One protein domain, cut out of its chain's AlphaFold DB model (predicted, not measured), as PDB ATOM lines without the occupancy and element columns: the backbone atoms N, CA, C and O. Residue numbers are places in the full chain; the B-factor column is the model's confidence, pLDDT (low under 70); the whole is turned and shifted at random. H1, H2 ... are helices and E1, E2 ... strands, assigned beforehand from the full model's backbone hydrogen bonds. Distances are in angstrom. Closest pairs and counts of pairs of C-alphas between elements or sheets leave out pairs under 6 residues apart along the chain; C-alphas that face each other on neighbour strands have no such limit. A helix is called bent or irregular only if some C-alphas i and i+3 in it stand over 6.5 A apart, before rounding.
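This is residues 3 to 62 of the 68 residues of the protein "Uncharacterized protein DUF2167" of Sphingobacterium alimentarium (UniProt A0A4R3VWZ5). A two-strand ladder, E3 beside E4, stands in the middle of the model, with helix H2 setting out from the end of E3 to one side of it and the small hairpin E1 and E2 on the other side. The very short helix H1 lies far out toward the side of H2, and residues 47 to 56 loop from H2 back to E4. The printed part has 60 residues with two named helices and four named strands, in the order H1, E1, E2, E3, H2, E4; the class is mixed, helices and strands. There are two sheets of two strands, E1 - E2 and E3 - E4, each antiparallel. The whole is compact, with a radius of gyration of the C-alphas of 11.7 A, and spans 29 by 24 by 15 A.

H1 is residues 3 to 6, beginning with C-alpha 3 at (132.719, 110.214, 110.094); it is 5.8 A long from first to last C-alpha. E1 is residues 15 to 17, 6.7 A, and E2 is residues 24 to 26, 6.5 A. E3 is residues 31 to 35, 13.1 A. H2, residues 36 to 46, measures 14.5 A and starts with C-alpha 36 at (140.831, 129.827, 110.236). It is neither bent nor irregular, but only just: C-alphas 43 and 46 are 6.0 A apart. E4, residues 57 to 61, is 13.4 A long and ends with C-alpha 61 at (149.027, 115.762, 112.425).

E3 and E4 are antiparallel neighbours, with 155 degrees between their directions. Their C-alphas 31 and 61 face each other at 4.4 A, and N 32 and O 60 are within hydrogen-bond range at 2.8 A, as are N 58 and O 34 at 2.9 A. H2 and E4 have 6 pairs of C-alphas within 8 A, the closest being those of Lys 36 and Gly 57, 4.2 A apart. E1 and E2 form an antiparallel hairpin at 157 degrees; N 16 and O 25 are within hydrogen-bond range at 2.8 A. E1 and E3 are only just apart, their closest C-alphas being 8.4 A from each other. E2 and E3 are apart, and H1 is apart from E2, E3, H2 and E4. Every O i to N i+4 pair of H2 is within hydrogen-bond range; H1 is too short for such a pair, and its one O i to N i+3 pair is not within range.

The C-alphas farthest apart in the domain, those of Gln 3 and Asn 22, are 34.9 A from each other. The printed part has no cut and no long link; the links E2 to E3 and E3 to H2 are tight. The mean pLDDT of the printed part is 87.4, and residues 3 to 7 are under 70.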
ATOM      1  N   GLN A   3     132.077 110.438 111.407       46.69
ATOM      2  CA  GLN A   3     132.719 110.214 110.094       46.69
ATOM      3  C   GLN A   3     132.393 111.257 109.008       46.69
ATOM      4  O   GLN A   3     133.258 111.565 108.202       46.69
ATOM      5  N   GLN A   4     131.186 111.832 108.988       46.97
ATOM      6  CA  GLN A   4     130.792 112.800 107.944       46.97
ATOM      7  C   GLN A   4     131.456 114.173 108.110       46.97
ATOM      8  O   GLN A   4     131.455 114.983 107.189       46.97
ATOM      9  N   VAL A   5     132.013 114.439 109.291       52.31
ATOM     10  CA  VAL A   5     132.656 115.710 109.612       52.31
ATOM     11  C   VAL A   5     134.081 115.771 109.062       52.31
ATOM     12  O   VAL A   5     134.539 116.832 108.655       52.31
ATOM     13  N   GLU A   6     134.780 114.636 109.004       55.03
ATOM     14  CA  GLU A   6     136.147 114.579 108.474       55.03
ATOM     15  C   GLU A   6     136.183 114.762 106.945       55.03
ATOM     16  O   GLU A   6     137.167 115.270 106.416       55.03
ATOM     17  N   GLU A   7     135.106 114.407 106.233       58.66
ATOM     18  CA  GLU A   7     135.031 114.482 104.764       58.66
ATOM     19  C   GLU A   7     134.899 115.915 104.221       58.66
ATOM     20  O   GLU A   7     135.220 116.164 103.059       58.66
ATOM     21  N   SER A   8     134.453 116.870 105.043       71.06
ATOM     22  CA  SER A   8     134.336 118.279 104.643       71.06
ATOM     23  C   SER A   8     135.606 119.094 104.905       71.06
ATOM     24  O   SER A   8     135.732 120.205 104.378       71.06
ATOM     25  N   LEU A   9     136.558 118.547 105.673       86.50
ATOM     26  CA  LEU A   9     137.809 119.221 105.993       86.50
ATOM     27  C   LEU A   9     138.775 119.183 104.801       86.50
ATOM     28  O   LEU A   9     139.260 118.143 104.358       86.50
ATOM     29  N   LYS A  10     139.095 120.367 104.297       90.62
ATOM     30  CA  LYS A  10     140.102 120.634 103.280       90.62
ATOM     31  C   LYS A  10     141.455 120.820 103.945       90.62
ATOM     32  O   LYS A  10     141.807 121.915 104.382       90.62
ATOM     33  N   PHE A  11     142.203 119.726 103.989       91.88
ATOM     34  CA  PHE A  11     143.584 119.694 104.445       91.88
ATOM     35  C   PHE A  11     144.531 120.277 103.392       91.88
ATOM     36  O   PHE A  11     144.622 119.780 102.270       91.88
ATOM     37  N   GLU A  12     145.280 121.309 103.771       93.69
ATOM     38  CA  GLU A  12     146.254 121.977 102.910       93.69
ATOM     39  C   GLU A  12     147.693 121.575 103.278       93.69
ATOM     40  O   GLU A  12     147.997 121.193 104.409       93.69
ATOM     41  N   THR A  13     148.609 121.640 102.311       95.31
ATOM     42  CA  THR A  13     150.046 121.379 102.510       95.31
ATOM     43  C   THR A  13     150.875 122.346 101.664       95.31
ATOM     44  O   THR A  13     150.342 123.024 100.787       95.31
ATOM     45  N   GLY A  14     152.187 122.410 101.902       94.56
ATOM     46  CA  GLY A  14     153.084 123.287 101.148       94.56
ATOM     47  C   GLY A  14     153.185 124.686 101.752       94.56
ATOM     48  O   GLY A  14     153.294 124.823 102.969       94.56
ATOM     49  N   ILE A  15     153.225 125.716 100.904       95.50
ATOM     50  CA  ILE A  15     153.372 127.113 101.330       95.50
ATOM     51  C   ILE A  15     151.994 127.771 101.352       95.50
ATOM     52  O   ILE A  15     151.389 127.977 100.301       95.50
ATOM     53  N   ILE A  16     151.526 128.137 102.540       94.44
ATOM     54  CA  ILE A  16     150.253 128.824 102.755       94.44
ATOM     55  C   ILE A  16     150.522 130.307 102.974       94.44
ATOM     56  O   ILE A  16     151.363 130.681 103.792       94.44
ATOM     57  N   LYS A  17     149.805 131.166 102.250       92.31
ATOM     58  CA  LYS A  17     149.779 132.603 102.541       92.31
ATOM     59  C   LYS A  17     148.774 132.841 103.656       92.31
ATOM     60  O   LYS A  17     147.599 132.522 103.492       92.31
ATOM     61  N   LEU A  18     149.235 133.382 104.775       87.56
ATOM     62  CA  LEU A  18     148.346 133.726 105.873       87.56
ATOM     63  C   LEU A  18     147.634 135.039 105.513       87.56
ATOM     64  O   LEU A  18     148.297 135.989 105.088       87.56
ATOM     65  N   PRO A  19     146.295 135.094 105.626       76.75
ATOM     66  CA  PRO A  19     145.521 136.263 105.212       76.75
ATOM     67  C   PRO A  19     145.835 137.499 106.063       76.75
ATOM     68  O   PRO A  19     145.707 138.624 105.589       76.75
ATOM     69  N   GLU A  20     146.284 137.292 107.300       77.56
ATOM     70  CA  GLU A  20     146.665 138.352 108.224       77.56
ATOM     71  C   GLU A  20     148.199 138.416 108.337       77.56
ATOM     72  O   GLU A  20     148.878 137.399 108.490       77.56
ATOM     73  N   GLY A  21     148.765 139.624 108.240       71.44
ATOM     74  CA  GLY A  21     150.184 139.879 108.525       71.44
ATOM     75  C   GLY A  21     151.186 139.618 107.391       71.44
ATOM     76  O   GLY A  21     152.385 139.676 107.647       71.44
ATOM     77  N   ASN A  22     150.743 139.355 106.152       79.88
ATOM     78  CA  ASN A  22     151.612 139.093 104.984       79.88
ATOM     79  C   ASN A  22     152.634 137.949 105.184       79.88
ATOM     80  O   ASN A  22     153.634 137.866 104.468       79.88
ATOM     81  N   GLY A  23     152.394 137.065 106.153       88.25
ATOM     82  CA  GLY A  23     153.265 135.937 106.464       88.25
ATOM     83  C   GLY A  23     153.006 134.729 105.568       88.25
ATOM     84  O   GLY A  23     151.906 134.532 105.044       88.25
ATOM     85  N   THR A  24     154.018 133.880 105.422       93.50
ATOM     86  CA  THR A  24     153.876 132.561 104.803       93.50
ATOM     87  C   THR A  24     154.145 131.468 105.827       93.50
ATOM     88  O   THR A  24     155.104 131.530 106.593       93.50
ATOM     89  N   LEU A  25     153.293 130.447 105.829       93.25
ATOM     90  CA  LEU A  25     153.489 129.228 106.596       93.25
ATOM     91  C   LEU A  25     153.976 128.136 105.650       93.25
ATOM     92  O   LEU A  25     153.275 127.750 104.719       93.25
ATOM     93  N   VAL A  26     155.169 127.611 105.910       96.62
ATOM     94  CA  VAL A  26     155.627 126.370 105.282       96.62
ATOM     95  C   VAL A  26     155.137 125.219 106.149       96.62
ATOM     96  O   VAL A  26     155.645 125.018 107.251       96.62
ATOM     97  N   VAL A  27     154.136 124.480 105.671       96.12
ATOM     98  CA  VAL A  27     153.545 123.363 106.417       96.12
ATOM     99  C   VAL A  27     154.607 122.275 106.613       96.12
ATOM    100  O   VAL A  27     155.114 121.734 105.621       96.12
ATOM    101  N   PRO A  28     154.974 121.937 107.863       95.38
ATOM    102  CA  PRO A  28     155.998 120.935 108.117       95.38
ATOM    103  C   PRO A  28     155.567 119.548 107.633       95.38
ATOM    104  O   PRO A  28     154.385 119.198 107.618       95.38
ATOM    105  N   LYS A  29     156.547 118.705 107.293       93.50
ATOM    106  CA  LYS A  29     156.277 117.297 106.974       93.50
ATOM    107  C   LYS A  29     155.590 116.610 108.158       93.50
ATOM    108  O   LYS A  29     156.021 116.761 109.297       93.50
ATOM    109  N   GLY A  30     154.573 115.799 107.868       92.50
ATOM    110  CA  GLY A  30     153.786 115.102 108.889       92.50
ATOM    111  C   GLY A  30     152.585 115.893 109.406       92.50
ATOM    112  O   GLY A  30     151.898 115.402 110.298       92.50
ATOM    113  N   PHE A  31     152.303 117.063 108.828       95.00
ATOM    114  CA  PHE A  31     151.138 117.873 109.157       95.00
ATOM    115  C   PHE A  31     150.333 118.241 107.913       95.00
ATOM    116  O   PHE A  31     150.855 118.336 106.802       95.00
ATOM    117  N   HIS A  32     149.054 118.485 108.153       94.25
ATOM    118  CA  HIS A  32     148.160 119.233 107.297       94.25
ATOM    119  C   HIS A  32     147.837 120.571 107.948       94.25
ATOM    120  O   HIS A  32     147.914 120.715 109.166       94.25
ATOM    121  N   TYR A  33     147.456 121.539 107.134       95.06
ATOM    122  CA  TYR A  33     146.940 122.816 107.586       95.06
ATOM    123  C   TYR A  33     145.427 122.881 107.379       95.06
ATOM    124  O   TYR A  33     144.918 122.439 106.351       95.06
ATOM    125  N   LEU A  34     144.729 123.445 108.356       94.31
ATOM    126  CA  LEU A  34     143.346 123.883 108.248       94.31
ATOM    127  C   LEU A  34     143.325 125.402 108.377       94.31
ATOM    128  O   LEU A  34     143.940 125.969 109.281       94.31
ATOM    129  N   ASN A  35     142.596 126.067 107.487       92.94
ATOM    130  CA  ASN A  35     142.402 127.510 107.568       92.94
ATOM    131  C   ASN A  35     141.613 127.921 108.831       92.94
ATOM    132  O   ASN A  35     141.095 127.080 109.571       92.94
ATOM    133  N   LYS A  36     141.516 129.231 109.078       92.25
ATOM    134  CA  LYS A  36     140.831 129.827 110.236       92.25
ATOM    135  C   LYS A  36     139.415 129.291 110.472       92.25
ATOM    136  O   LYS A  36     139.087 128.929 111.596       92.25
ATOM    137  N   GLU A  37     138.596 129.218 109.425       91.12
ATOM    138  CA  GLU A  37     137.199 128.769 109.514       91.12
ATOM    139  C   GLU A  37     137.107 127.308 109.967       91.12
ATOM    140  O   GLU A  37     136.447 126.989 110.955       91.12
ATOM    141  N   GLN A  38     137.852 126.426 109.303       92.56
ATOM    142  CA  GLN A  38     137.878 125.004 109.640       92.56
ATOM    143  C   GLN A  38     138.504 124.753 111.015       92.56
ATOM    144  O   GLN A  38     138.068 123.869 111.748       92.56
ATOM    145  N   SER A  39     139.504 125.551 111.390       93.44
ATOM    146  CA  SER A  39     140.146 125.471 112.704       93.44
ATOM    147  C   SER A  39     139.190 125.857 113.824       93.44
ATOM    148  O   SER A  39     139.129 125.146 114.822       93.44
ATOM    149  N   ASN A  40     138.411 126.929 113.651       92.88
ATOM    150  CA  ASN A  40     137.374 127.313 114.609       92.88
ATOM    151  C   ASN A  40     136.292 126.241 114.713       92.88
ATOM    152  O   ASN A  40     135.903 125.876 115.816       92.88
ATOM    153  N   TYR A  41     135.872 125.664 113.588       90.94
ATOM    154  CA  TYR A  41     134.931 124.551 113.607       90.94
ATOM    155  C   TYR A  41     135.465 123.349 114.410       90.94
ATOM    156  O   TYR A  41     134.752 122.798 115.246       90.94
ATOM    157  N   VAL A  42     136.730 122.963 114.220       91.25
ATOM    158  CA  VAL A  42     137.342 121.871 114.993       91.25
ATOM    159  C   VAL A  42     137.470 122.240 116.476       91.25
ATOM    160  O   VAL A  42     137.010 121.485 117.332       91.25
ATOM    161  N   LEU A  43     138.069 123.390 116.797       92.44
ATOM    162  CA  LEU A  43     138.329 123.800 118.181       92.44
ATOM    163  C   LEU A  43     137.043 124.023 118.969       92.44
ATOM    164  O   LEU A  43     136.944 123.552 120.100       92.44
ATOM    165  N   ALA A  44     136.079 124.729 118.387       92.19
ATOM    166  CA  ALA A  44     134.864 125.103 119.086       92.19
ATOM    167  C   ALA A  44     133.803 124.010 119.004       92.19
ATOM    168  O   ALA A  44     133.390 123.469 120.028       92.19
ATOM    169  N   THR A  45     133.408 123.616 117.795       89.44
ATOM    170  CA  THR A  45     132.286 122.685 117.614       89.44
ATOM    171  C   THR A  45     132.646 121.259 118.005       89.44
ATOM    172  O   THR A  45     131.834 120.574 118.625       89.44
ATOM    173  N   LEU A  46     133.841 120.781 117.639       89.81
ATOM    174  CA  LEU A  46     134.215 119.386 117.898       89.81
ATOM    175  C   LEU A  46     134.864 119.194 119.266       89.81
ATOM    176  O   LEU A  46     134.623 118.172 119.905       89.81
ATOM    177  N   TRP A  47     135.710 120.131 119.699       91.44
ATOM    178  CA  TRP A  47     136.465 120.001 120.952       91.44
ATOM    179  C   TRP A  47     135.865 120.790 122.118       91.44
ATOM    180  O   TRP A  47     136.239 120.541 123.262       91.44
ATOM    181  N   GLY A  48     134.916 121.694 121.858       93.69
ATOM    182  CA  GLY A  48     134.202 122.437 122.898       93.69
ATOM    183  C   GLY A  48     134.962 123.635 123.471       93.69
ATOM    184  O   GLY A  48     134.601 124.117 124.544       93.69
ATOM    185  N   ASN A  49     136.009 124.118 122.796       94.38
ATOM    186  CA  ASN A  49     136.681 125.354 123.194       94.38
ATOM    187  C   ASN A  49     135.820 126.583 122.832       94.38
ATOM    188  O   ASN A  49     135.012 126.524 121.908       94.38
ATOM    189  N   PRO A  50     135.976 127.728 123.512       93.00
ATOM    190  CA  PRO A  50     135.380 128.977 123.044       93.00
ATOM    191  C   PRO A  50     135.870 129.348 121.637       93.00
ATOM    192  O   PRO A  50     137.008 129.042 121.277       93.00
ATOM    193  N   GLU A  51     135.028 130.029 120.855       87.56
ATOM    194  CA  GLU A  51     135.440 130.570 119.555       87.56
ATOM    195  C   GLU A  51     136.560 131.602 119.721       87.56
ATOM    196  O   GLU A  51     136.513 132.457 120.611       87.56
ATOM    197  N   ASP A  52     137.547 131.544 118.827       89.31
ATOM    198  CA  ASP A  52     138.674 132.468 118.822       89.31
ATOM    199  C   ASP A  52     138.889 133.033 117.413       89.31
ATOM    200  O   ASP A  52     139.326 132.365 116.472       89.31
ATOM    201  N   ASN A  53     138.590 134.321 117.269       86.62
ATOM    202  CA  ASN A  53     138.733 135.041 116.007       86.62
ATOM    203  C   ASN A  53     140.165 135.525 115.741       86.62
ATOM    204  O   ASN A  53     140.401 136.146 114.707       86.62
ATOM    205  N   THR A  54     141.117 135.256 116.635       90.31
ATOM    206  CA  THR A  54     142.533 135.624 116.484       90.31
ATOM    207  C   THR A  54     143.384 134.494 115.908       90.31
ATOM    208  O   THR A  54     144.505 134.736 115.457       90.31
ATOM    209  N   ILE A  55     142.860 133.263 115.858       91.31
ATOM    210  CA  ILE A  55     143.581 132.146 115.247       91.31
ATOM    211  C   ILE A  55     143.742 132.374 113.742       91.31
ATOM    212  O   ILE A  55     142.823 132.810 113.046       91.31
ATOM    213  N   LEU A  56     144.914 132.023 113.226       92.12
ATOM    214  CA  LEU A  56     145.203 132.101 111.792       92.12
ATOM    215  C   LEU A  56     144.845 130.796 111.068       92.12
ATOM    216  O   LEU A  56     144.469 130.815 109.898       92.12
ATOM    217  N   GLY A  57     144.917 129.679 111.793       92.44
ATOM    218  CA  GLY A  57     144.631 128.323 111.342       92.44
ATOM    219  C   GLY A  57     145.221 127.296 112.309       92.44
ATOM    220  O   GLY A  57     145.719 127.652 113.378       92.44
ATOM    221  N   MET A  58     145.194 126.025 111.925       93.25
ATOM    222  CA  MET A  58     145.627 124.904 112.756       93.25
ATOM    223  C   MET A  58     146.510 123.955 111.954       93.25
ATOM    224  O   MET A  58     146.201 123.609 110.815       93.25
ATOM    225  N   LEU A  59     147.589 123.481 112.579       94.94
ATOM    226  CA  LEU A  59     148.334 122.324 112.093       94.94
ATOM    227  C   LEU A  59     147.747 121.047 112.691       94.94
ATOM    228  O   LEU A  59     147.721 120.874 113.907       94.94
ATOM    229  N   PHE A  60     147.312 120.145 111.822       91.12
ATOM    230  CA  PHE A  60     146.739 118.861 112.186       91.12
ATOM    231  C   PHE A  60     147.710 117.731 111.810       91.12
ATOM    232  O   PHE A  60     148.165 117.682 110.666       91.12
ATOM    233  N   PRO A  61     148.076 116.824 112.729       91.12
ATOM    234  CA  PRO A  61     149.027 115.762 112.425       91.12
ATOM    235  C   PRO A  61     148.430 114.757 111.434       91.12
ATOM    236  O   PRO A  61     147.324 114.250 111.621       91.12
ATOM    237  N   ILE A  62     149.199 114.399 110.406       86.50
ATOM    238  CA  ILE A  62     148.885 113.245 109.565       86.50
ATOM    239  C   ILE A  62     149.059 112.032 110.472       86.50
ATOM    240  O   ILE A  62     150.178 111.787 110.930       86.50
TER     241      ILE A  62